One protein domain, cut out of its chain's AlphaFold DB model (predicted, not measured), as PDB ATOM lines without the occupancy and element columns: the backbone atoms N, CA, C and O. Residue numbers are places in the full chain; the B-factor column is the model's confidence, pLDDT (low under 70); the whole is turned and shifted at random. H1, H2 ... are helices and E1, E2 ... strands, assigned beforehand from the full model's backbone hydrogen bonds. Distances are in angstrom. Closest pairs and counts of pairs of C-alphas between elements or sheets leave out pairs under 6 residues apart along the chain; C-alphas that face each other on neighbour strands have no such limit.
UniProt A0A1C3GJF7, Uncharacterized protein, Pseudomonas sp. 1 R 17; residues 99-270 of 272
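What this domain is: This is residues 99 to 270 of the 272 residues of an uncharacterized protein of Pseudomonas sp. 1 R 17 (UniProt A0A1C3GJF7). One large antiparallel sheet of eight strands, twisted, curls round helix H3 on one face, while the longer helix H2 packs on the opposite face toward the E5, E4, E1 end, with the short H1 beside it. The far end of H2 and the residues after it, 171 to 177, stick out. The printed part has 172 residues with three named helices and eight named strands, along the chain E1 E2 E3 H1 H2 E4 E5 H3 E6 E7 E8, and its class is mixed, helices and strands. Across the sheet the order is E5, E4, E1, E2, E3, E6, E8, E7. The whole is compact, with a radius of gyration of the C-alphas of 16.5 A and spans of 47 by 43 by 33 A.

Where its parts are: E1 is residues 99 to 109, 31.4 A long, from C-alpha 99 at (-22.912, -21.392, 53.168). E2 is 112 to 124, 34.7 A, and bends by 63 degrees at residue 117. E3 is 130 to 141, 32.4 A. E4 is 181 to 190, 29.5 A, and E5 is 196 to 204. E6 is 230 to 237, E7 is 248 to 255, and E8 is 258 to 269, 33.3 A, ending at C-alpha 269 (-15.594, -39.047, 33.265). H1 is 144 to 148, H2 is 154 to 173, 28.5 A, and H3 is 211 to 223, 18.4 A.

How they stand to each other: E1, E2 and E3 form a meander, each strand the antiparallel neighbour of the one before; N 105 and O 116 are 3.0 A apart, N 119 and O 136 3.1 A. On the other side of E1 is E4, with N 104 and O 184 at 2.9 A, then the edge strand E5, in a hairpin with E4, with N 185 and O 202 at 2.8 A. Beyond E3 come E6, with N 137 and O 232 at 2.8 A, then E8, with N 233 and O 266 at 2.9 A, and the edge strand E7, in a hairpin with E8, with N 253 and O 261 at 3.0 A. With H2 and H3 on opposite faces, the sheet makes three layers, helices on both faces of a sheet. The closest C-alphas of H3 and E6 are those of Ala 213 and Ser 234, 5.0 A. Those of H2 and E4 are Ala 159 and Ile 186, 6.0 A. H1 is on the sheet at a height of 8.0 A, only just over E2 with 3 of its 5 C-alphas. H1 and H2 touch, H2 with residues 157 to 164 alone; the closest C-alphas are those of Leu 148 and Arg 157, 6.8 A. H2 and H3 are apart. In H1, H2 and H3 every O i to N i+4 pair is within hydrogen-bond range.

The domain as a whole: The C-alphas farthest apart, of Asp 193 and Asn 223, are 49.1 A apart. The printed part has no cut, and no link is long. Residues 171 to 177, of which 171 to 173 belong to H2, stand free. The mean pLDDT of the printed part is 93.5, and no printed residue is under 70.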
ATOM      1  N   VAL A  99     -21.982 -21.176  54.278       92.06
ATOM      2  CA  VAL A  99     -22.912 -21.392  53.168       92.06
ATOM      3  C   VAL A  99     -22.233 -22.114  52.013       92.06
ATOM      4  O   VAL A  99     -21.272 -21.619  51.427       92.06
ATOM      5  N   VAL A 100     -22.818 -23.241  51.624       94.31
ATOM      6  CA  VAL A 100     -22.597 -23.894  50.335       94.31
ATOM      7  C   VAL A 100     -23.764 -23.537  49.423       94.31
ATOM      8  O   VAL A 100     -24.926 -23.616  49.825       94.31
ATOM      9  N   THR A 101     -23.462 -23.129  48.191       94.75
ATOM     10  CA  THR A 101     -24.496 -22.884  47.179       94.75
ATOM     11  C   THR A 101     -24.435 -23.967  46.119       94.75
ATOM     12  O   THR A 101     -23.435 -24.100  45.412       94.75
ATOM     13  N   HIS A 102     -25.517 -24.730  45.989       96.44
ATOM     14  CA  HIS A 102     -25.659 -25.721  44.938       96.44
ATOM     15  C   HIS A 102     -26.365 -25.133  43.724       96.44
ATOM     16  O   HIS A 102     -27.445 -24.569  43.836       96.44
ATOM     17  N   SER A 103     -25.790 -25.331  42.547       96.44
ATOM     18  CA  SER A 103     -26.445 -25.118  41.266       96.44
ATOM     19  C   SER A 103     -27.187 -26.392  40.875       96.44
ATOM     20  O   SER A 103     -26.557 -27.424  40.624       96.44
ATOM     21  N   VAL A 104     -28.518 -26.343  40.843       97.81
ATOM     22  CA  VAL A 104     -29.365 -27.468  40.434       97.81
ATOM     23  C   VAL A 104     -30.252 -27.044  39.278       97.81
ATOM     24  O   VAL A 104     -31.006 -26.079  39.381       97.81
ATOM     25  N   GLY A 105     -30.220 -27.776  38.172       96.56
ATOM     26  CA  GLY A 105     -30.974 -27.363  37.000       96.56
ATOM     27  C   GLY A 105     -31.236 -28.450  35.981       96.56
ATOM     28  O   GLY A 105     -30.769 -29.582  36.095       96.56
ATOM     29  N   GLN A 106     -32.030 -28.071  34.987       96.88
ATOM     30  CA  GLN A 106     -32.433 -28.899  33.869       96.88
ATOM     31  C   GLN A 106     -32.475 -28.062  32.591       96.88
ATOM     32  O   GLN A 106     -32.992 -26.938  32.573       96.88
ATOM     33  N   SER A 107     -31.932 -28.621  31.512       96.38
ATOM     34  CA  SER A 107     -31.863 -27.983  30.199       96.38
ATOM     35  C   SER A 107     -32.445 -28.893  29.120       96.38
ATOM     36  O   SER A 107     -32.100 -30.069  29.026       96.38
ATOM     37  N   PHE A 108     -33.303 -28.310  28.286       95.56
ATOM     38  CA  PHE A 108     -33.973 -28.894  27.129       95.56
ATOM     39  C   PHE A 108     -33.392 -28.272  25.855       95.56
ATOM     40  O   PHE A 108     -33.661 -27.109  25.539       95.56
ATOM     41  N   ILE A 109     -32.569 -29.020  25.123       94.00
ATOM     42  CA  ILE A 109     -31.869 -28.527  23.930       94.00
ATOM     43  C   ILE A 109     -32.078 -29.521  22.787       94.00
ATOM     44  O   ILE A 109     -31.518 -30.615  22.782       94.00
ATOM     45  N   GLY A 110     -32.888 -29.127  21.799       91.81
ATOM     46  CA  GLY A 110     -33.347 -30.050  20.759       91.81
ATOM     47  C   GLY A 110     -34.157 -31.188  21.381       91.81
ATOM     48  O   GLY A 110     -35.050 -30.931  22.185       91.81
ATOM     49  N   ASP A 111     -33.794 -32.427  21.055       93.25
ATOM     50  CA  ASP A 111     -34.419 -33.636  21.609       93.25
ATOM     51  C   ASP A 111     -33.718 -34.140  22.887       93.25
ATOM     52  O   ASP A 111     -34.007 -35.231  23.379       93.25
ATOM     53  N   HIS A 112     -32.771 -33.364  23.426       96.31
ATOM     54  CA  HIS A 112     -31.992 -33.741  24.597       96.31
ATOM     55  C   HIS A 112     -32.483 -33.029  25.852       96.31
ATOM     56  O   HIS A 112     -32.673 -31.811  25.866       96.31
ATOM     57  N   VAL A 113     -32.597 -33.804  26.926       97.62
ATOM     58  CA  VAL A 113     -32.758 -33.299  28.288       97.62
ATOM     59  C   VAL A 113     -31.507 -33.672  29.062       97.62
ATOM     60  O   VAL A 113     -31.068 -34.822  29.005       97.62
ATOM     61  N   ILE A 114     -30.935 -32.706  29.769       98.25
ATOM     62  CA  ILE A 114     -29.890 -32.946  30.762       98.25
ATOM     63  C   ILE A 114     -30.314 -32.322  32.081       98.25
ATOM     64  O   ILE A 114     -30.898 -31.237  32.094       98.25
ATOM     65  N   SER A 115     -29.989 -32.990  33.178       98.44
ATOM     66  CA  SER A 115     -30.165 -32.454  34.525       98.44
ATOM     67  C   SER A 115     -28.826 -32.456  35.237       98.44
ATOM     68  O   SER A 115     -27.988 -33.326  34.997       98.44
ATOM     69  N   TYR A 116     -28.611 -31.470  36.098       98.25
ATOM     70  CA  TYR A 116     -27.375 -31.344  36.849       98.25
ATOM     71  C   TYR A 116     -27.598 -30.881  38.285       98.25
ATOM     72  O   TYR A 116     -28.574 -30.198  38.601       98.25
ATOM     73  N   CYS A 117     -26.647 -31.239  39.138       98.12
ATOM     74  CA  CYS A 117     -26.466 -30.682  40.469       98.12
ATOM     75  C   CYS A 117     -24.973 -30.465  40.710       98.12
ATOM     76  O   CYS A 117     -24.145 -31.225  40.209       98.12
ATOM     77  N   GLY A 118     -24.602 -29.462  41.488       97.06
ATOM     78  CA  GLY A 118     -23.195 -29.210  41.754       97.06
ATOM     79  C   GLY A 118     -22.972 -28.005  42.631       97.06
ATOM     80  O   GLY A 118     -23.914 -27.283  42.920       97.06
ATOM     81  N   GLU A 119     -21.741 -27.782  43.060       96.50
ATOM     82  CA  GLU A 119     -21.394 -26.657  43.928       96.50
ATOM     83  C   GLU A 119     -20.896 -25.473  43.113       96.50
ATOM     84  O   GLU A 119     -20.131 -25.632  42.156       96.50
ATOM     85  N   GLN A 120     -21.323 -24.283  43.518       95.31
ATOM     86  CA  GLN A 120     -20.774 -23.020  43.062       95.31
ATOM     87  C   GLN A 120     -19.582 -22.632  43.934       95.31
ATOM     88  O   GLN A 120     -19.525 -22.958  45.117       95.31
ATOM     89  N   TYR A 121     -18.647 -21.885  43.362       93.44
ATOM     90  CA  TYR A 121     -17.549 -21.294  44.117       93.44
ATOM     91  C   TYR A 121     -17.300 -19.861  43.664       93.44
ATOM     92  O   TYR A 121     -17.630 -19.472  42.540       93.44
ATOM     93  N   LEU A 122     -16.732 -19.068  44.567       92.44
ATOM     94  CA  LEU A 122     -16.433 -17.662  44.336       92.44
ATOM     95  C   LEU A 122     -14.995 -17.478  43.845       92.44
ATOM     96  O   LEU A 122     -14.127 -18.333  44.029       92.44
ATOM     97  N   THR A 123     -14.757 -16.348  43.199       92.69
ATOM     98  CA  THR A 123     -13.440 -15.840  42.825       92.69
ATOM     99  C   THR A 123     -13.391 -14.343  43.107       92.69
ATOM    100  O   THR A 123     -14.431 -13.720  43.312       92.69
ATOM    101  N   GLN A 124     -12.198 -13.756  43.109       91.50
ATOM    102  CA  GLN A 124     -12.051 -12.308  43.218       91.50
ATOM    103  C   GLN A 124     -11.997 -11.680  41.829       91.50
ATOM    104  O   GLN A 124     -11.296 -12.175  40.940       91.50
ATOM    105  N   ASP A 125     -12.743 -10.596  41.643       88.75
ATOM    106  CA  ASP A 125     -12.663  -9.797  40.428       88.75
ATOM    107  C   ASP A 125     -11.417  -8.892  40.391       88.75
ATOM    108  O   ASP A 125     -10.577  -8.897  41.292       88.75
ATOM    109  N   GLY A 126     -11.291  -8.090  39.328       84.81
ATOM    110  CA  GLY A 126     -10.174  -7.153  39.166       84.81
ATOM    111  C   GLY A 126     -10.119  -6.041  40.224       84.81
ATOM    112  O   GLY A 126      -9.126  -5.319  40.293       84.81
ATOM    113  N   GLN A 127     -11.165  -5.888  41.039       85.88
ATOM    114  CA  GLN A 127     -11.258  -4.930  42.138       85.88
ATOM    115  C   GLN A 127     -11.117  -5.601  43.516       85.88
ATOM    116  O   GLN A 127     -11.085  -4.897  44.524       85.88
ATOM    117  N   GLY A 128     -10.966  -6.930  43.570       86.38
ATOM    118  CA  GLY A 128     -10.855  -7.702  44.808       86.38
ATOM    119  C   GLY A 128     -12.198  -8.090  45.433       86.38
ATOM    120  O   GLY A 128     -12.206  -8.638  46.534       86.38
ATOM    121  N   GLU A 129     -13.317  -7.834  44.754       86.38
ATOM    122  CA  GLU A 129     -14.653  -8.197  45.231       86.38
ATOM    123  C   GLU A 129     -14.940  -9.676  44.950       86.38
ATOM    124  O   GLU A 129     -14.601 -10.195  43.881       86.38
ATOM    125  N   GLU A 130     -15.603 -10.355  45.887       87.50
ATOM    126  CA  GLU A 130     -16.030 -11.739  45.691       87.50
ATOM    127  C   GLU A 130     -17.203 -11.815  44.707       87.50
ATOM    128  O   GLU A 130     -18.263 -11.217  44.899       87.50
ATOM    129  N   VAL A 131     -17.012 -12.582  43.639       86.81
ATOM    130  CA  VAL A 131     -17.988 -12.802  42.570       86.81
ATOM    131  C   VAL A 131     -18.042 -14.278  42.199       86.81
ATOM    132  O   VAL A 131     -17.192 -15.071  42.593       86.81
ATOM    133  N   TYR A 132     -19.038 -14.669  41.407       89.94
ATOM    134  CA  TYR A 132     -19.144 -16.032  40.891       89.94
ATOM    135  C   TYR A 132     -17.875 -16.445  40.120       89.94
ATOM    136  O   TYR A 132     -17.514 -15.817  39.128       89.94
ATOM    137  N   GLY A 133     -17.222 -17.519  40.571       93.12
ATOM    138  CA  GLY A 133     -16.002 -18.076  39.978       93.12
ATOM    139  C   GLY A 133     -16.228 -19.349  39.170       93.12
ATOM    140  O   GLY A 133     -15.315 -19.820  38.487       93.12
ATOM    141  N   GLY A 134     -17.428 -19.923  39.225       95.25
ATOM    142  CA  GLY A 134     -17.740 -21.146  38.505       95.25
ATOM    143  C   GLY A 134     -18.630 -22.113  39.266       95.25
ATOM    144  O   GLY A 134     -19.137 -21.822  40.347       95.25
ATOM    145  N   SER A 135     -18.821 -23.278  38.655       96.62
ATOM    146  CA  SER A 135     -19.594 -24.386  39.209       96.62
ATOM    147  C   SER A 135     -18.942 -25.703  38.828       96.62
ATOM    148  O   SER A 135     -18.539 -25.869  37.676       96.62
ATOM    149  N   ASN A 136     -18.896 -26.641  39.770       97.25
ATOM    150  CA  ASN A 136     -18.532 -28.036  39.539       97.25
ATOM    151  C   ASN A 136     -19.812 -28.865  39.501       97.25
ATOM    152  O   ASN A 136     -20.430 -29.081  40.539       97.25
ATOM    153  N   LEU A 137     -20.222 -29.299  38.313       97.88
ATOM    154  CA  LEU A 137     -21.500 -29.957  38.076       97.88
ATOM    155  C   LEU A 137     -21.325 -31.454  37.846       97.88
ATOM    156  O   LEU A 137     -20.499 -31.883  37.044       97.88
ATOM    157  N   LEU A 138     -22.177 -32.239  38.492       98.12
ATOM    158  CA  LEU A 138     -22.512 -33.595  38.096       98.12
ATOM    159  C   LEU A 138     -23.719 -33.526  37.163       98.12
ATOM    160  O   LEU A 138     -24.766 -33.003  37.546       98.12
ATOM    161  N   VAL A 139     -23.570 -34.036  35.944       98.50
ATOM    162  CA  VAL A 139     -24.596 -33.949  34.899       98.50
ATOM    163  C   VAL A 139     -24.984 -35.344  34.435       98.50
ATOM    164  O   VAL A 139     -24.115 -36.196  34.247       98.50
ATOM    165  N   VAL A 140     -26.277 -35.560  34.203       98.38
ATOM    166  CA  VAL A 140     -26.842 -36.789  33.626       98.38
ATOM    167  C   VAL A 140     -27.716 -36.459  32.415       98.38
ATOM    168  O   VAL A 140     -28.311 -35.375  32.366       98.38
ATOM    169  N   PRO A 141     -27.854 -37.380  31.445       97.88
ATOM    170  CA  PRO A 141     -28.941 -37.309  30.486       97.88
ATOM    171  C   PRO A 141     -30.262 -37.654  31.191       97.88
ATOM    172  O   PRO A 141     -30.327 -38.599  31.976       97.88
ATOM    173  N   GLY A 142     -31.321 -36.914  30.874       97.25
ATOM    174  CA  GLY A 142     -32.651 -37.101  31.448       97.25
ATOM    175  C   GLY A 142     -33.017 -36.091  32.533       97.25
ATOM    176  O   GLY A 142     -32.486 -34.976  32.587       97.25
ATOM    177  N   GLY A 143     -34.001 -36.467  33.347       97.12
ATOM    178  CA  GLY A 143     -34.656 -35.598  34.319       97.12
ATOM    179  C   GLY A 143     -33.987 -35.578  35.696       97.12
ATOM    180  O   GLY A 143     -33.004 -36.273  35.946       97.12
ATOM    181  N   TYR A 144     -34.564 -34.824  36.637       97.31
ATOM    182  CA  TYR A 144     -34.121 -34.830  38.038       97.31
ATOM    183  C   TYR A 144     -34.176 -36.233  38.667       97.31
ATOM    184  O   TYR A 144     -33.296 -36.596  39.443       97.31
ATOM    185  N   ASP A 145     -35.144 -37.064  38.274       97.12
ATOM    186  CA  ASP A 145     -35.232 -38.456  38.730       97.12
ATOM    187  C   ASP A 145     -34.026 -39.295  38.283       97.12
ATOM    188  O   ASP A 145     -33.655 -40.251  38.962       97.12
ATOM    189  N   ASP A 146     -33.394 -38.952  37.157       97.69
ATOM    190  CA  ASP A 146     -32.174 -39.614  36.697       97.69
ATOM    191  C   ASP A 146     -30.955 -39.199  37.531       97.69
ATOM    192  O   ASP A 146     -30.118 -40.053  37.826       97.69
ATOM    193  N   LEU A 147     -30.894 -37.946  38.009       95.88
ATOM    194  CA  LEU A 147     -29.888 -37.530  38.998       95.88
ATOM    195  C   LEU A 147     -30.074 -38.282  40.315       95.88
ATOM    196  O   LEU A 147     -29.115 -38.801  40.878       95.88
ATOM    197  N   LEU A 148     -31.315 -38.373  40.802       97.50
ATOM    198  CA  LEU A 148     -31.632 -38.970  42.103       97.50
ATOM    199  C   LEU A 148     -31.380 -40.484  42.174       97.50
ATOM    200  O   LEU A 148     -31.336 -41.025  43.287       97.50
ATOM    201  N   LYS A 149     -31.198 -41.154  41.025       97.12
ATOM    202  CA  LYS A 149     -30.757 -42.558  40.930       97.12
ATOM    203  C   LYS A 149     -29.276 -42.746  41.257       97.12
ATOM    204  O   LYS A 149     -28.884 -43.872  41.553       97.12
ATOM    205  N   LEU A 150     -28.464 -41.691  41.180       95.88
ATOM    206  CA  LEU A 150     -27.058 -41.755  41.564       95.88
ATOM    207  C   LEU A 150     -26.916 -41.865  43.088       95.88
ATOM    208  O   LEU A 150     -27.787 -41.446  43.860       95.88
ATOM    209  N   GLU A 151     -25.784 -42.413  43.527       95.06
ATOM    210  CA  GLU A 151     -25.381 -42.357  44.929       95.06
ATOM    211  C   GLU A 151     -24.917 -40.932  45.243       95.06
ATOM    212  O   GLU A 151     -23.834 -40.505  44.846       95.06
ATOM    213  N   LEU A 152     -25.786 -40.175  45.913       96.06
ATOM    214  CA  LEU A 152     -25.575 -38.766  46.234       96.06
ATOM    215  C   LEU A 152     -25.512 -38.564  47.751       96.06
ATOM    216  O   LEU A 152     -26.306 -39.182  48.473       96.06
ATOM    217  N   PRO A 153     -24.640 -37.661  48.233       96.25
ATOM    218  CA  PRO A 153     -24.721 -37.125  49.585       96.25
ATOM    219  C   PRO A 153     -26.129 -36.598  49.913       96.25
ATOM    220  O   PRO A 153     -26.865 -36.136  49.035       96.25
ATOM    221  N   GLY A 154     -26.538 -36.714  51.180       96.12
ATOM    222  CA  GLY A 154     -27.910 -36.398  51.600       96.12
ATOM    223  C   GLY A 154     -28.286 -34.923  51.425       96.12
ATOM    224  O   GLY A 154     -29.425 -34.616  51.090       96.12
ATOM    225  N   ASP A 155     -27.320 -34.031  51.597       94.31
ATOM    226  CA  ASP A 155     -27.411 -32.588  51.369       94.31
ATOM    227  C   ASP A 155     -27.596 -32.244  49.880       94.31
ATOM    228  O   ASP A 155     -28.510 -31.495  49.529       94.31
ATOM    229  N   VAL A 156     -26.836 -32.885  48.986       96.56
ATOM    230  CA  VAL A 156     -27.012 -32.758  47.528       96.56
ATOM    231  C   VAL A 156     -28.380 -33.288  47.093       96.56
ATOM    232  O   VAL A 156     -29.076 -32.649  46.303       96.56
ATOM    233  N   ARG A 157     -28.811 -34.436  47.636       97.56
ATOM    234  CA  ARG A 157     -30.154 -34.983  47.388       97.56
ATOM    235  C   ARG A 157     -31.243 -34.004  47.827       97.56
ATOM    236  O   ARG A 157     -32.152 -33.731  47.047       97.56
ATOM    237  N   GLN A 158     -31.114 -33.435  49.026       95.56
ATOM    238  CA  GLN A 158     -32.028 -32.415  49.531       95.56
ATOM    239  C   GLN A 158     -32.081 -31.200  48.594       95.56
ATOM    240  O   GLN A 158     -33.171 -30.711  48.304       95.56
ATOM    241  N   ALA A 159     -30.942 -30.729  48.078       96.00
ATOM    242  CA  ALA A 159     -30.912 -29.612  47.137       96.00
ATOM    243  C   ALA A 159     -31.683 -29.920  45.842       96.00
ATOM    244  O   ALA A 159     -32.443 -29.078  45.358       96.00
ATOM    245  N   ILE A 160     -31.556 -31.143  45.314       97.50
ATOM    246  CA  ILE A 160     -32.299 -31.580  44.124       97.50
ATOM    247  C   ILE A 160     -33.801 -31.626  44.383       97.50
ATOM    248  O   ILE A 160     -34.577 -31.101  43.587       97.50
ATOM    249  N   GLU A 161     -34.219 -32.201  45.507       95.62
ATOM    250  CA  GLU A 161     -35.633 -32.278  45.879       95.62
ATOM    251  C   GLU A 161     -36.237 -30.876  46.063       95.62
ATOM    252  O   GLU A 161     -37.338 -30.598  45.586       95.62
ATOM    253  N   GLN A 162     -35.502 -29.947  46.684       93.81
ATOM    254  CA  GLN A 162     -35.942 -28.557  46.825       93.81
ATOM    255  C   GLN A 162     -36.075 -27.848  45.472       93.81
ATOM    256  O   GLN A 162     -37.055 -27.131  45.258       93.81
ATOM    257  N   ALA A 163     -35.137 -28.080  44.550       94.56
ATOM    258  CA  ALA A 163     -35.225 -27.576  43.185       94.56
ATOM    259  C   ALA A 163     -36.441 -28.156  42.439       94.56
ATOM    260  O   ALA A 163     -37.184 -27.394  41.826       94.56
ATOM    261  N   GLN A 164     -36.706 -29.466  42.549       94.62
ATOM    262  CA  GLN A 164     -37.877 -30.113  41.940       94.62
ATOM    263  C   GLN A 164     -39.194 -29.510  42.432       94.62
ATOM    264  O   GLN A 164     -40.084 -29.228  41.631       94.62
ATOM    265  N   VAL A 165     -39.334 -29.300  43.746       92.31
ATOM    266  CA  VAL A 165     -40.565 -28.723  44.305       92.31
ATOM    267  C   VAL A 165     -40.770 -27.291  43.815       92.31
ATOM    268  O   VAL A 165     -41.893 -26.905  43.482       92.31
ATOM    269  N   PHE A 166     -39.696 -26.506  43.748       90.56
ATOM    270  CA  PHE A 166     -39.755 -25.135  43.258       90.56
ATOM    271  C   PHE A 166     -40.079 -25.068  41.760       90.56
ATOM    272  O   PHE A 166     -40.916 -24.262  41.351       90.56
ATOM    273  N   ASP A 167     -39.473 -25.944  40.957       92.19
ATOM    274  CA  ASP A 167     -39.720 -26.057  39.520       92.19
ATOM    275  C   ASP A 167     -41.168 -26.469  39.220       92.19
ATOM    276  O   ASP A 167     -41.859 -25.808  38.446       92.19
ATOM    277  N   ALA A 168     -41.682 -27.486  39.921       91.00
ATOM    278  CA  ALA A 168     -43.066 -27.935  39.778       91.00
ATOM    279  C   ALA A 168     -44.073 -26.838  40.158       91.00
ATOM    280  O   ALA A 168     -45.086 -26.637  39.487       91.00
ATOM    281  N   ALA A 169     -43.786 -26.081  41.219       89.75
ATOM    282  CA  ALA A 169     -44.622 -24.951  41.594       89.75
ATOM    283  C   ALA A 169     -44.614 -23.839  40.528       89.75
ATOM    284  O   ALA A 169     -45.581 -23.079  40.447       89.75
ATOM    285  N   ALA A 170     -43.542 -23.708  39.733       88.62
ATOM    286  CA  ALA A 170     -43.444 -22.679  38.704       88.62
ATOM    287  C   ALA A 170     -44.370 -23.012  37.534       88.62
ATOM    288  O   ALA A 170     -45.077 -22.131  37.044       88.62
ATOM    289  N   ASP A 171     -44.430 -24.287  37.153       89.06
ATOM    290  CA  ASP A 171     -45.361 -24.774  36.135       89.06
ATOM    291  C   ASP A 171     -46.824 -24.607  36.565       89.06
ATOM    292  O   ASP A 171     -47.671 -24.214  35.760       89.06
ATOM    293  N   GLU A 172     -47.130 -24.842  37.845       89.75
ATOM    294  CA  GLU A 172     -48.475 -24.641  38.392       89.75
ATOM    295  C   GLU A 172     -48.878 -23.165  38.462       89.75
ATOM    296  O   GLU A 172     -50.008 -22.811  38.123       89.75
ATOM    297  N   ALA A 173     -47.970 -22.298  38.919       87.75
ATOM    298  CA  ALA A 173     -48.245 -20.873  39.080       87.75
ATOM    299  C   ALA A 173     -48.337 -20.138  37.735       87.75
ATOM    300  O   ALA A 173     -49.058 -19.142  37.627       87.75
ATOM    301  N   TYR A 174     -47.630 -20.627  36.711       87.00
ATOM    302  CA  TYR A 174     -47.582 -20.013  35.389       87.00
ATOM    303  C   TYR A 174     -47.886 -21.029  34.275       87.00
ATOM    304  O   TYR A 174     -46.997 -21.371  33.492       87.00
ATOM    305  N   PRO A 175     -49.147 -21.480  34.126       89.19
ATOM    306  CA  PRO A 175     -49.510 -22.411  33.064       89.19
ATOM    307  C   PRO A 175     -49.141 -21.865  31.677       89.19
ATOM    308  O   PRO A 175     -49.504 -20.745  31.315       89.19
ATOM    309  N   GLY A 176     -48.417 -22.663  30.891       88.62
ATOM    310  CA  GLY A 176     -47.927 -22.275  29.563       88.62
ATOM    311  C   GLY A 176     -46.607 -21.496  29.567       88.62
ATOM    312  O   GLY A 176     -46.100 -21.171  28.492       88.62
ATOM    313  N   PHE A 177     -46.025 -21.216  30.737       89.38
ATOM    314  CA  PHE A 177     -44.650 -20.742  30.826       89.38
ATOM    315  C   PHE A 177     -43.677 -21.825  30.349       89.38
ATOM    316  O   PHE A 177     -43.800 -23.000  30.689       89.38
ATOM    317  N   TYR A 178     -42.676 -21.416  29.575       88.62
ATOM    318  CA  TYR A 178     -41.621 -22.302  29.109       88.62
ATOM    319  C   TYR A 178     -40.266 -21.604  29.176       88.62
ATOM    320  O   TYR A 178     -40.099 -20.482  28.694       88.62
ATOM    321  N   ALA A 179     -39.286 -22.321  29.718       93.06
ATOM    322  CA  ALA A 179     -37.878 -21.981  29.639       93.06
ATOM    323  C   ALA A 179     -37.100 -23.256  29.326       93.06
ATOM    324  O   ALA A 179     -37.218 -24.244  30.042       93.06
ATOM    325  N   SER A 180     -36.297 -23.212  28.263       92.88
ATOM    326  CA  SER A 180     -35.462 -24.336  27.831       92.88
ATOM    327  C   SER A 180     -34.278 -24.602  28.759       92.88
ATOM    328  O   SER A 180     -33.600 -25.603  28.606       92.88
ATOM    329  N   ARG A 181     -33.994 -23.697  29.694       94.50
ATOM    330  CA  ARG A 181     -33.007 -23.864  30.757       94.50
ATOM    331  C   ARG A 181     -33.648 -23.376  32.038       94.50
ATOM    332  O   ARG A 181     -34.113 -22.234  32.078       94.50
ATOM    333  N   ARG A 182     -33.626 -24.202  33.075       95.12
ATOM    334  CA  ARG A 182     -34.065 -23.828  34.412       95.12
ATOM    335  C   ARG A 182     -32.995 -24.191  35.425       95.12
ATOM    336  O   ARG A 182     -32.608 -25.346  35.514       95.12
ATOM    337  N   ASN A 183     -32.506 -23.198  36.158       95.44
ATOM    338  CA  ASN A 183     -31.491 -23.356  37.190       95.44
ATOM    339  C   ASN A 183     -31.973 -22.742  38.496       95.44
ATOM    340  O   ASN A 183     -32.542 -21.648  38.479       95.44
ATOM    341  N   TYR A 184     -31.667 -23.406  39.596       94.56
ATOM    342  CA  TYR A 184     -31.993 -23.007  40.951       94.56
ATOM    343  C   TYR A 184     -30.721 -23.057  41.785       94.56
ATOM    344  O   TYR A 184     -30.058 -24.092  41.848       94.56
ATOM    345  N   ASP A 185     -30.396 -21.934  42.410       93.50
ATOM    346  CA  ASP A 185     -29.295 -21.848  43.354       93.50
ATOM    347  C   ASP A 185     -29.863 -22.186  44.727       93.50
ATOM    348  O   ASP A 185     -30.755 -21.494  45.214       93.50
ATOM    349  N   ILE A 186     -29.411 -23.284  45.321       93.75
ATOM    350  CA  ILE A 186     -29.852 -23.765  46.628       93.75
ATOM    351  C   ILE A 186     -28.780 -23.413  47.648       93.75
ATOM    352  O   ILE A 186     -27.682 -23.961  47.600       93.75
ATOM    353  N   ALA A 187     -29.098 -22.520  48.579       92.75
ATOM    354  CA  ALA A 187     -28.219 -22.209  49.694       92.75
ATOM    355  C   ALA A 187     -28.430 -23.221  50.820       92.75
ATOM    356  O   ALA A 187     -29.568 -23.487  51.219       92.75
ATOM    357  N   GLN A 188     -27.331 -23.751  51.346       93.94
ATOM    358  CA  GLN A 188     -27.287 -24.616  52.517       93.94
ATOM    359  C   GLN A 188     -26.268 -24.072  53.503       93.94
ATOM    360  O   GLN A 188     -25.116 -23.869  53.146       93.94
ATOM    361  N   GLY A 189     -26.681 -23.835  54.740       93.62
ATOM    362  CA  GLY A 189     -25.814 -23.236  55.749       93.62
ATOM    363  C   GLY A 189     -26.405 -23.345  57.141       93.62
ATOM    364  O   GLY A 189     -27.359 -24.094  57.376       93.62
ATOM    365  N   LEU A 190     -25.826 -22.603  58.069       92.81
ATOM    366  CA  LEU A 190     -26.232 -22.565  59.464       92.81
ATOM    367  C   LEU A 190     -26.808 -21.185  59.794       92.81
ATOM    368  O   LEU A 190     -26.258 -20.166  59.375       92.81
ATOM    369  N   ASP A 191     -27.937 -21.151  60.498       90.38
ATOM    370  CA  ASP A 191     -28.493 -19.899  61.019       90.38
ATOM    371  C   ASP A 191     -27.761 -19.430  62.287       90.38
ATOM    372  O   ASP A 191     -26.821 -20.067  62.762       90.38
ATOM    373  N   SER A 192     -28.204 -18.306  62.856       88.81
ATOM    374  CA  SER A 192     -27.572 -17.719  64.045       88.81
ATOM    375  C   SER A 192     -27.615 -18.611  65.301       88.81
ATOM    376  O   SER A 192     -26.773 -18.451  66.184       88.81
ATOM    377  N   ASP A 193     -28.531 -19.585  65.352       90.00
ATOM    378  CA  ASP A 193     -28.657 -20.585  66.420       90.00
ATOM    379  C   ASP A 193     -27.885 -21.886  66.099       90.00
ATOM    380  O   ASP A 193     -27.991 -22.890  66.817       90.00
ATOM    381  N   GLY A 194     -27.124 -21.909  64.999       90.50
ATOM    382  CA  GLY A 194     -26.383 -23.072  64.518       90.50
ATOM    383  C   GLY A 194     -27.268 -24.179  63.936       90.50
ATOM    384  O   GLY A 194     -26.829 -25.329  63.840       90.50
ATOM    385  N   GLN A 195     -28.519 -23.883  63.571       90.62
ATOM    386  CA  GLN A 195     -29.411 -24.847  62.926       90.62
ATOM    387  C   GLN A 195     -29.180 -24.874  61.418       90.62
ATOM    388  O   GLN A 195     -29.064 -23.836  60.770       90.62
ATOM    389  N   ARG A 196     -29.178 -26.076  60.829       90.81
ATOM    390  CA  ARG A 196     -29.070 -26.230  59.372       90.81
ATOM    391  C   ARG A 196     -30.306 -25.678  58.671       90.81
ATOM    392  O   ARG A 196     -31.431 -26.094  58.955       90.81
ATOM    393  N   ARG A 197     -30.078 -24.805  57.694       91.06
ATOM    394  CA  ARG A 197     -31.080 -24.252  56.783       91.06
ATOM    395  C   ARG A 197     -30.709 -24.603  55.351       91.06
ATOM    396  O   ARG A 197     -29.534 -24.656  55.005       91.06
ATOM    397  N   SER A 198     -31.727 -24.869  54.540       91.38
ATOM    398  CA  SER A 198     -31.585 -25.209  53.125       91.38
ATOM    399  C   SER A 198     -32.746 -24.604  52.358       91.38
ATOM    400  O   SER A 198     -33.899 -24.815  52.745       91.38
ATOM    401  N   GLY A 199     -32.489 -23.902  51.263       89.06
ATOM    402  CA  GLY A 199     -33.564 -23.407  50.417       89.06
ATOM    403  C   GLY A 199     -33.089 -22.811  49.105       89.06
ATOM    404  O   GLY A 199     -31.927 -22.452  48.952       89.06
ATOM    405  N   VAL A 200     -34.019 -22.694  48.157       89.00
ATOM    406  CA  VAL A 200     -33.791 -21.944  46.918       89.00
ATOM    407  C   VAL A 200     -33.476 -20.503  47.298       89.00
ATOM    408  O   VAL A 200     -34.291 -19.858  47.947       89.00
ATOM    409  N   LEU A 201     -32.308 -20.029  46.888       84.06
ATOM    410  CA  LEU A 201     -31.809 -18.669  47.035       84.06
ATOM    411  C   LEU A 201     -32.178 -17.829  45.811       84.06
ATOM    412  O   LEU A 201     -32.720 -16.734  45.939       84.06
ATOM    413  N   GLU A 202     -31.924 -18.367  44.618       83.62
ATOM    414  CA  GLU A 202     -32.139 -17.688  43.341       83.62
ATOM    415  C   GLU A 202     -32.648 -18.673  42.276       83.62
ATOM    416  O   GLU A 202     -32.320 -19.858  42.308       83.62
ATOM    417  N   GLN A 203     -33.436 -18.193  41.304       86.75
ATOM    418  CA  GLN A 203     -33.682 -18.926  40.060       86.75
ATOM    419  C   GLN A 203     -33.143 -18.164  38.853       86.75
ATOM    420  O   GLN A 203     -33.323 -16.954  38.724       86.75
ATOM    421  N   SER A 204     -32.556 -18.901  37.916       88.50
ATOM    422  CA  SER A 204     -31.973 -18.373  36.689       88.50
ATOM    423  C   SER A 204     -32.431 -19.190  35.485       88.50
ATOM    424  O   SER A 204     -32.041 -20.339  35.294       88.50
ATOM    425  N   TRP A 205     -33.271 -18.585  34.645       92.62
ATOM    426  CA  TRP A 205     -33.856 -19.220  33.449       92.62
ATOM    427  C   TRP A 205     -33.339 -18.619  32.133       92.62
ATOM    428  O   TRP A 205     -33.942 -18.739  31.067       92.62
ATOM    429  N   ARG A 206     -32.203 -17.928  32.224       88.38
ATOM    430  CA  ARG A 206     -31.434 -17.379  31.103       88.38
ATOM    431  C   ARG A 206     -30.081 -18.079  31.024       88.38
ATOM    432  O   ARG A 206     -29.712 -18.811  31.938       88.38
ATOM    433  N   MET A 207     -29.319 -17.805  29.971       87.69
ATOM    434  CA  MET A 207     -27.900 -18.159  29.951       87.69
ATOM    435  C   MET A 207     -27.173 -17.474  31.127       87.69
ATOM    436  O   MET A 207     -27.433 -16.302  31.433       87.69
ATOM    437  N   GLY A 208     -26.289 -18.214  31.793       85.62
ATOM    438  CA  GLY A 208     -25.526 -17.774  32.962       85.62
ATOM    439  C   GLY A 208     -24.132 -18.403  33.011       85.62
ATOM    440  O   GLY A 208     -23.713 -19.053  32.057       85.62
ATOM    441  N   GLY A 209     -23.414 -18.216  34.123       85.62
ATOM    442  CA  GLY A 209     -22.023 -18.671  34.261       85.62
ATOM    443  C   GLY A 209     -21.840 -20.190  34.140       85.62
ATOM    444  O   GLY A 209     -20.844 -20.649  33.595       85.62
ATOM    445  N   ALA A 210     -22.837 -20.976  34.557       91.06
ATOM    446  CA  ALA A 210     -22.833 -22.436  34.427       91.06
ATOM    447  C   ALA A 210     -23.166 -22.946  33.007       91.06
ATOM    448  O   ALA A 210     -22.955 -24.119  32.701       91.06
ATOM    449  N   SER A 211     -23.659 -22.088  32.103       94.19
ATOM    450  CA  SER A 211     -24.164 -22.535  30.797       94.19
ATOM    451  C   SER A 211     -23.088 -23.137  29.893       94.19
ATOM    452  O   SER A 211     -23.398 -23.982  29.058       94.19
ATOM    453  N   SER A 212     -21.822 -22.746  30.050       95.38
ATOM    454  CA  SER A 212     -20.726 -23.369  29.302       95.38
ATOM    455  C   SER A 212     -20.515 -24.832  29.710       95.38
ATOM    456  O   SER A 212     -20.303 -25.677  28.839       95.38
ATOM    457  N   ALA A 213     -20.654 -25.151  31.002       96.81
ATOM    458  CA  ALA A 213     -20.617 -26.524  31.494       96.81
ATOM    459  C   ALA A 213     -21.807 -27.345  30.975       96.81
ATOM    460  O   ALA A 213     -21.619 -28.475  30.536       96.81
ATOM    461  N   GLU A 214     -23.012 -26.771  30.939       96.75
ATOM    462  CA  GLU A 214     -24.205 -27.437  30.388       96.75
ATOM    463  C   GLU A 214     -24.034 -27.812  28.907       96.75
ATOM    464  O   GLU A 214     -24.350 -28.930  28.501       96.75
ATOM    465  N   VAL A 215     -23.504 -26.893  28.095       96.38
ATOM    466  CA  VAL A 215     -23.278 -27.134  26.661       96.38
ATOM    467  C   VAL A 215     -22.176 -28.169  26.442       96.38
ATOM    468  O   VAL A 215     -22.340 -29.062  25.612       96.38
ATOM    469  N   ALA A 216     -21.075 -28.089  27.194       97.19
ATOM    470  CA  ALA A 216     -20.017 -29.093  27.127       97.19
ATOM    471  C   ALA A 216     -20.534 -30.479  27.540       97.19
ATOM    472  O   ALA A 216     -20.245 -31.465  26.865       97.19
ATOM    473  N   ALA A 217     -21.364 -30.541  28.585       97.69
ATOM    474  CA  ALA A 217     -21.977 -31.779  29.031       97.69
ATOM    475  C   ALA A 217     -22.865 -32.405  27.948       97.69
ATOM    476  O   ALA A 217     -22.728 -33.586  27.623       97.69
ATOM    477  N   LEU A 218     -23.733 -31.595  27.336       97.31
ATOM    478  CA  LEU A 218     -24.568 -32.031  26.221       97.31
ATOM    479  C   LEU A 218     -23.722 -32.563  25.058       97.31
ATOM    480  O   LEU A 218     -24.009 -33.637  24.528       97.31
ATOM    481  N   GLN A 219     -22.666 -31.841  24.676       96.75
ATOM    482  CA  GLN A 219     -21.774 -32.258  23.597       96.75
ATOM    483  C   GLN A 219     -21.122 -33.618  23.892       96.75
ATOM    484  O   GLN A 219     -21.029 -34.456  22.992       96.75
ATOM    485  N   SER A 220     -20.715 -33.867  25.140       96.75
ATOM    486  CA  SER A 220     -20.174 -35.159  25.569       96.75
ATOM    487  C   SER A 220     -21.193 -36.290  25.447       96.75
ATOM    488  O   SER A 220     -20.848 -37.345  24.920       96.75
ATOM    489  N   PHE A 221     -22.448 -36.078  25.851       96.88
ATOM    490  CA  PHE A 221     -23.500 -37.092  25.696       96.88
ATOM    491  C   PHE A 221     -23.854 -37.367  24.231       96.88
ATOM    492  O   PHE A 221     -24.106 -38.514  23.870       96.88
ATOM    493  N   ILE A 222     -23.826 -36.344  23.373       96.25
ATOM    494  CA  ILE A 222     -24.029 -36.511  21.927       96.25
ATOM    495  C   ILE A 222     -22.895 -37.341  21.315       96.25
ATOM    496  O   ILE A 222     -23.148 -38.271  20.550       96.25
ATOM    497  N   ASN A 223     -21.647 -37.030  21.665       95.75
ATOM    498  CA  ASN A 223     -20.476 -37.724  21.125       95.75
ATOM    499  C   ASN A 223     -20.333 -39.149  21.682       95.75
ATOM    500  O   ASN A 223     -19.796 -40.030  21.007       95.75
ATOM    501  N   HIS A 224     -20.828 -39.384  22.899       95.31
ATOM    502  CA  HIS A 224     -20.725 -40.656  23.604       95.31
ATOM    503  C   HIS A 224     -22.071 -41.050  24.246       95.31
ATOM    504  O   HIS A 224     -22.218 -40.972  25.468       95.31
ATOM    505  N   PRO A 225     -23.042 -41.563  23.462       92.75
ATOM    506  CA  PRO A 225     -24.398 -41.860  23.950       92.75
ATOM    507  C   PRO A 225     -24.492 -42.918  25.064       92.75
ATOM    508  O   PRO A 225     -25.550 -43.102  25.658       92.75
ATOM    509  N   GLY A 226     -23.407 -43.654  25.330       92.88
ATOM    510  CA  GLY A 226     -23.330 -44.635  26.414       92.88
ATOM    511  C   GLY A 226     -23.047 -44.036  27.796       92.88
ATOM    512  O   GLY A 226     -23.229 -44.740  28.790       92.88
ATOM    513  N   LEU A 227     -22.614 -42.771  27.876       94.81
ATOM    514  CA  LEU A 227     -22.304 -42.112  29.145       94.81
ATOM    515  C   LEU A 227     -23.570 -41.934  29.990       94.81
ATOM    516  O   LEU A 227     -24.598 -41.458  29.511       94.81
ATOM    517  N   LYS A 228     -23.482 -42.319  31.265       95.31
ATOM    518  CA  LYS A 228     -24.588 -42.221  32.234       95.31
ATOM    519  C   LYS A 228     -24.534 -40.953  33.070       95.31
ATOM    520  O   LYS A 228     -25.574 -40.437  33.455       95.31
ATOM    521  N   ALA A 229     -23.332 -40.465  33.330       97.44
ATOM    522  CA  ALA A 229     -23.072 -39.241  34.056       97.44
ATOM    523  C   ALA A 229     -21.684 -38.722  33.667       97.44
ATOM    524  O   ALA A 229     -20.849 -39.489  33.181       97.44
ATOM    525  N   ILE A 230     -21.439 -37.436  33.896       97.62
ATOM    526  CA  ILE A 230     -20.127 -36.792  33.751       97.62
ATOM    527  C   ILE A 230     -19.965 -35.692  34.793       97.62
ATOM    528  O   ILE A 230     -20.952 -35.134  35.276       97.62
ATOM    529  N   GLN A 231     -18.717 -35.359  35.103       97.56
ATOM    530  CA  GLN A 231     -18.389 -34.175  35.885       97.56
ATOM    531  C   GLN A 231     -17.916 -33.071  34.947       97.56
ATOM    532  O   GLN A 231     -17.027 -33.286  34.122       97.56
ATOM    533  N   VAL A 232     -18.500 -31.885  35.066       97.62
ATOM    534  CA  VAL A 232     -18.146 -30.733  34.243       97.62
ATOM    535  C   VAL A 232     -17.988 -29.507  35.120       97.62
ATOM    536  O   VAL A 232     -18.887 -29.168  35.882       97.62
ATOM    537  N   SER A 233     -16.866 -28.812  34.980       97.25
ATOM    538  CA  SER A 233     -16.616 -27.564  35.697       97.25
ATOM    539  C   SER A 233     -16.614 -26.396  34.730       97.25
ATOM    540  O   SER A 233     -15.828 -26.402  33.785       97.25
ATOM    541  N   SER A 234     -17.442 -25.384  34.976       97.31
ATOM    542  CA  SER A 234     -17.290 -24.058  34.365       97.31
ATOM    543  C   SER A 234     -16.437 -23.199  35.284       97.31
ATOM    544  O   SER A 234     -16.765 -23.117  36.464       97.31
ATOM    545  N   VAL A 235     -15.416 -22.530  34.753       97.00
ATOM    546  CA  VAL A 235     -14.536 -21.634  35.512       97.00
ATOM    547  C   VAL A 235     -14.605 -20.226  34.937       97.00
ATOM    548  O   VAL A 235     -14.491 -20.057  33.724       97.00
ATOM    549  N   GLU A 236     -14.745 -19.230  35.809       94.94
ATOM    550  CA  GLU A 236     -14.542 -17.808  35.536       94.94
ATOM    551  C   GLU A 236     -13.408 -17.296  36.434       94.94
ATOM    552  O   GLU A 236     -13.424 -17.486  37.649       94.94
ATOM    553  N   THR A 237     -12.388 -16.677  35.844       94.12
ATOM    554  CA  THR A 237     -11.270 -16.079  36.584       94.12
ATOM    555  C   THR A 237     -10.852 -14.763  35.950       94.12
ATOM    556  O   THR A 237     -10.914 -14.592  34.733       94.12
ATOM    557  N   TYR A 238     -10.410 -13.831  36.785       93.94
ATOM    558  CA  TYR A 238      -9.964 -12.496  36.385       93.94
ATOM    559  C   TYR A 238      -8.436 -12.404  36.287       93.94
ATOM    560  O   TYR A 238      -7.875 -11.323  36.134       93.94
ATOM    561  N   VAL A 239      -7.759 -13.554  36.341       93.31
ATOM    562  CA  VAL A 239      -6.307 -13.684  36.206       93.31
ATOM    563  C   VAL A 239      -5.978 -14.392  34.897       93.31
ATOM    564  O   VAL A 239      -6.531 -15.453  34.600       93.31
ATOM    565  N   ASP A 240      -5.052 -13.823  34.123       94.62
ATOM    566  CA  ASP A 240      -4.537 -14.489  32.929       94.62
ATOM    567  C   ASP A 240      -3.646 -15.669  33.331       94.62
ATOM    568  O   ASP A 240      -2.622 -15.512  33.999       94.62
ATOM    569  N   GLN A 241      -4.066 -16.870  32.942       94.62
ATOM    570  CA  GLN A 241      -3.397 -18.114  33.296       94.62
ATOM    571  C   GLN A 241      -3.430 -19.122  32.147       94.62
ATOM    572  O   GLN A 241      -4.283 -19.077  31.249       94.62
ATOM    573  N   ALA A 242      -2.489 -20.066  32.182       96.94
ATOM    574  CA  ALA A 242      -2.519 -21.222  31.300       96.94
ATOM    575  C   ALA A 242      -3.763 -22.077  31.591       96.94
ATOM    576  O   ALA A 242      -4.193 -22.209  32.741       96.94
ATOM    577  N   LEU A 243      -4.335 -22.660  30.539       97.38
ATOM    578  CA  LEU A 243      -5.459 -23.575  30.686       97.38
ATOM    579  C   LEU A 243      -4.981 -24.933  31.210       97.38
ATOM    580  O   LEU A 243      -3.900 -25.387  30.816       97.38
ATOM    581  N   PRO A 244      -5.782 -25.610  32.052       95.12
ATOM    582  CA  PRO A 244      -5.579 -27.025  32.327       95.12
ATOM    583  C   PRO A 244      -5.570 -27.848  31.032       95.12
ATOM    584  O   PRO A 244      -6.148 -27.443  30.020       95.12
ATOM    585  N   ALA A 245      -4.943 -29.024  31.074       92.88
ATOM    586  CA  ALA A 245      -5.013 -29.969  29.965       92.88
ATOM    587  C   ALA A 245      -6.478 -30.294  29.628       92.88
ATOM    588  O   ALA A 245      -7.310 -30.419  30.529       92.88
ATOM    589  N   ASP A 246      -6.773 -30.388  28.331       90.69
ATOM    590  CA  ASP A 246      -8.094 -30.725  27.783       90.69
ATOM    591  C   ASP A 246      -9.230 -29.754  28.161       90.69
ATOM    592  O   ASP A 246     -10.405 -30.026  27.905       90.69
ATOM    593  N   ALA A 247      -8.899 -28.590  28.732       96.50
ATOM    594  CA  ALA A 247      -9.869 -27.537  28.975       96.50
ATOM    595  C   ALA A 247     -10.318 -26.889  27.659       96.50
ATOM    596  O   ALA A 247      -9.521 -26.618  26.757       96.50
ATOM    597  N   ILE A 248     -11.606 -26.578  27.580       96.75
ATOM    598  CA  ILE A 248     -12.209 -25.875  26.452       96.75
ATOM    599  C   ILE A 248     -12.233 -24.386  26.797       96.75
ATOM    600  O   ILE A 248     -12.943 -23.976  27.717       96.75
ATOM    601  N   GLU A 249     -11.460 -23.573  26.073       97.44
ATOM    602  CA  GLU A 249     -11.525 -22.116  26.210       97.44
ATOM    603  C   GLU A 249     -12.878 -21.607  25.708       97.44
ATOM    604  O   GLU A 249     -13.274 -21.868  24.573       97.44
ATOM    605  N   VAL A 250     -13.592 -20.876  26.562       96.62
ATOM    606  CA  VAL A 250     -14.873 -20.246  26.221       96.62
ATOM    607  C   VAL A 250     -14.653 -18.779  25.876       96.62
ATOM    608  O   VAL A 250     -15.273 -18.255  24.953       96.62
ATOM    609  N   TYR A 251     -13.791 -18.104  26.637       95.88
ATOM    610  CA  TYR A 251     -13.502 -16.688  26.466       95.88
ATOM    611  C   TYR A 251     -12.171 -16.319  27.125       95.88
ATOM    612  O   TYR A 251     -11.894 -16.788  28.224       95.88
ATOM    613  N   ARG A 252     -11.387 -15.434  26.505       96.81
ATOM    614  CA  ARG A 252     -10.199 -14.810  27.105       96.81
ATOM    615  C   ARG A 252     -10.072 -13.377  26.591       96.81
ATOM    616  O   ARG A 252      -9.856 -13.179  25.398       96.81
ATOM    617  N   GLY A 253     -10.211 -12.379  27.461       96.00
ATOM    618  CA  GLY A 253     -10.116 -10.972  27.057       96.00
ATOM    619  C   GLY A 253     -10.766  -9.988  28.035       96.00
ATOM    620  O   GLY A 253     -11.154 -10.390  29.127       96.00
ATOM    621  N   PRO A 254     -10.878  -8.698  27.670       92.94
ATOM    622  CA  PRO A 254     -11.487  -7.670  28.518       92.94
ATOM    623  C   PRO A 254     -13.016  -7.802  28.605       92.94
ATOM    624  O   PRO A 254     -13.687  -8.029  27.601       92.94
ATOM    625  N   ALA A 255     -13.587  -7.578  29.787       85.56
ATOM    626  CA  ALA A 255     -15.027  -7.627  30.040       85.56
ATOM    627  C   ALA A 255     -15.597  -6.239  30.393       85.56
ATOM    628  O   ALA A 255     -14.867  -5.326  30.757       85.56
ATOM    629  N   GLU A 256     -16.923  -6.076  30.327       78.25
ATOM    630  CA  GLU A 256     -17.600  -4.779  30.538       78.25
ATOM    631  C   GLU A 256     -17.251  -4.096  31.876       78.25
ATOM    632  O   GLU A 256     -17.228  -2.869  31.965       78.25
ATOM    633  N   HIS A 257     -16.945  -4.883  32.910       76.06
ATOM    634  CA  HIS A 257     -16.603  -4.395  34.251       76.06
ATOM    635  C   HIS A 257     -15.241  -4.891  34.755       76.06
ATOM    636  O   HIS A 257     -14.970  -4.820  35.948       76.06
ATOM    637  N   SER A 258     -14.385  -5.425  33.879       82.12
ATOM    638  CA  SER A 258     -13.041  -5.845  34.280       82.12
ATOM    639  C   SER A 258     -12.065  -5.823  33.113       82.12
ATOM    640  O   SER A 258     -12.412  -6.202  31.995       82.12
ATOM    641  N   ASP A 259     -10.820  -5.450  33.396       89.19
ATOM    642  CA  ASP A 259      -9.741  -5.407  32.408       89.19
ATOM    643  C   ASP A 259      -9.445  -6.786  31.803       89.19
ATOM    644  O   ASP A 259      -8.935  -6.880  30.683       89.19
ATOM    645  N   PHE A 260      -9.787  -7.864  32.516       94.44
ATOM    646  CA  PHE A 260      -9.572  -9.225  32.051       94.44
ATOM    647  C   PHE A 260     -10.595 -10.214  32.613       94.44
ATOM    648  O   PHE A 260     -10.961 -10.165  33.782       94.44
ATOM    649  N   LEU A 261     -11.012 -11.155  31.772       94.44
ATOM    650  CA  LEU A 261     -11.847 -12.294  32.107       94.44
ATOM    651  C   LEU A 261     -11.423 -13.497  31.264       94.44
ATOM    652  O   LEU A 261     -11.364 -13.436  30.033       94.44
ATOM    653  N   LEU A 262     -11.185 -14.611  31.939       96.25
ATOM    654  CA  LEU A 262     -10.972 -15.920  31.350       96.25
ATOM    655  C   LEU A 262     -12.115 -16.838  31.777       96.25
ATOM    656  O   LEU A 262     -12.372 -17.018  32.967       96.25
ATOM    657  N   LYS A 263     -12.785 -17.437  30.792       96.88
ATOM    658  CA  LYS A 263     -13.783 -18.486  30.987       96.88
ATOM    659  C   LYS A 263     -13.343 -19.755  30.283       96.88
ATOM    660  O   LYS A 263     -13.006 -19.720  29.099       96.88
ATOM    661  N   TYR A 264     -13.397 -20.878  30.980       97.62
ATOM    662  CA  TYR A 264     -13.124 -22.183  30.385       97.62
ATOM    663  C   TYR A 264     -13.957 -23.280  31.037       97.62
ATOM    664  O   TYR A 264     -14.558 -23.083  32.094       97.62
ATOM    665  N   VAL A 265     -14.006 -24.435  30.383       97.94
ATOM    666  CA  VAL A 265     -14.703 -25.623  30.873       97.94
ATOM    667  C   VAL A 265     -13.739 -26.794  30.952       97.94
ATOM    668  O   VAL A 265     -12.900 -26.961  30.073       97.94
ATOM    669  N   THR A 266     -13.878 -27.630  31.978       97.19
ATOM    670  CA  THR A 266     -13.224 -28.947  32.030       97.19
ATOM    671  C   THR A 266     -14.282 -30.035  32.114       97.19
ATOM    672  O   THR A 266     -15.289 -29.854  32.794       97.19
ATOM    673  N   VAL A 267     -14.066 -31.148  31.415       96.50
ATOM    674  CA  VAL A 267     -14.960 -32.313  31.414       96.50
ATOM    675  C   VAL A 267     -14.172 -33.519  31.906       96.50
ATOM    676  O   VAL A 267     -13.060 -33.764  31.442       96.50
ATOM    677  N   LYS A 268     -14.748 -34.278  32.835       93.38
ATOM    678  CA  LYS A 268     -14.186 -35.517  33.375       93.38
ATOM    679  C   LYS A 268     -15.226 -36.630  33.317       93.38
ATOM    680  O   LYS A 268     -16.429 -36.385  33.453       93.38
ATOM    681  N   SER A 269     -14.751 -37.859  33.127       85.94
ATOM    682  CA  SER A 269     -15.594 -39.047  33.265       85.94
ATOM    683  C   SER A 269     -16.132 -39.142  34.694       85.94
ATOM    684  O   SER A 269     -15.452 -38.751  35.642       85.94
ATOM    685  N   TYR A 270     -17.353 -39.651  34.853       79.69
ATOM    686  CA  TYR A 270     -17.930 -39.892  36.176       79.69
ATOM    687  C   TYR A 270     -17.248 -41.054  36.913       79.69
ATOM    688  O   TYR A 270     -17.064 -40.978  38.123       79.69
TER     689      TYR A 270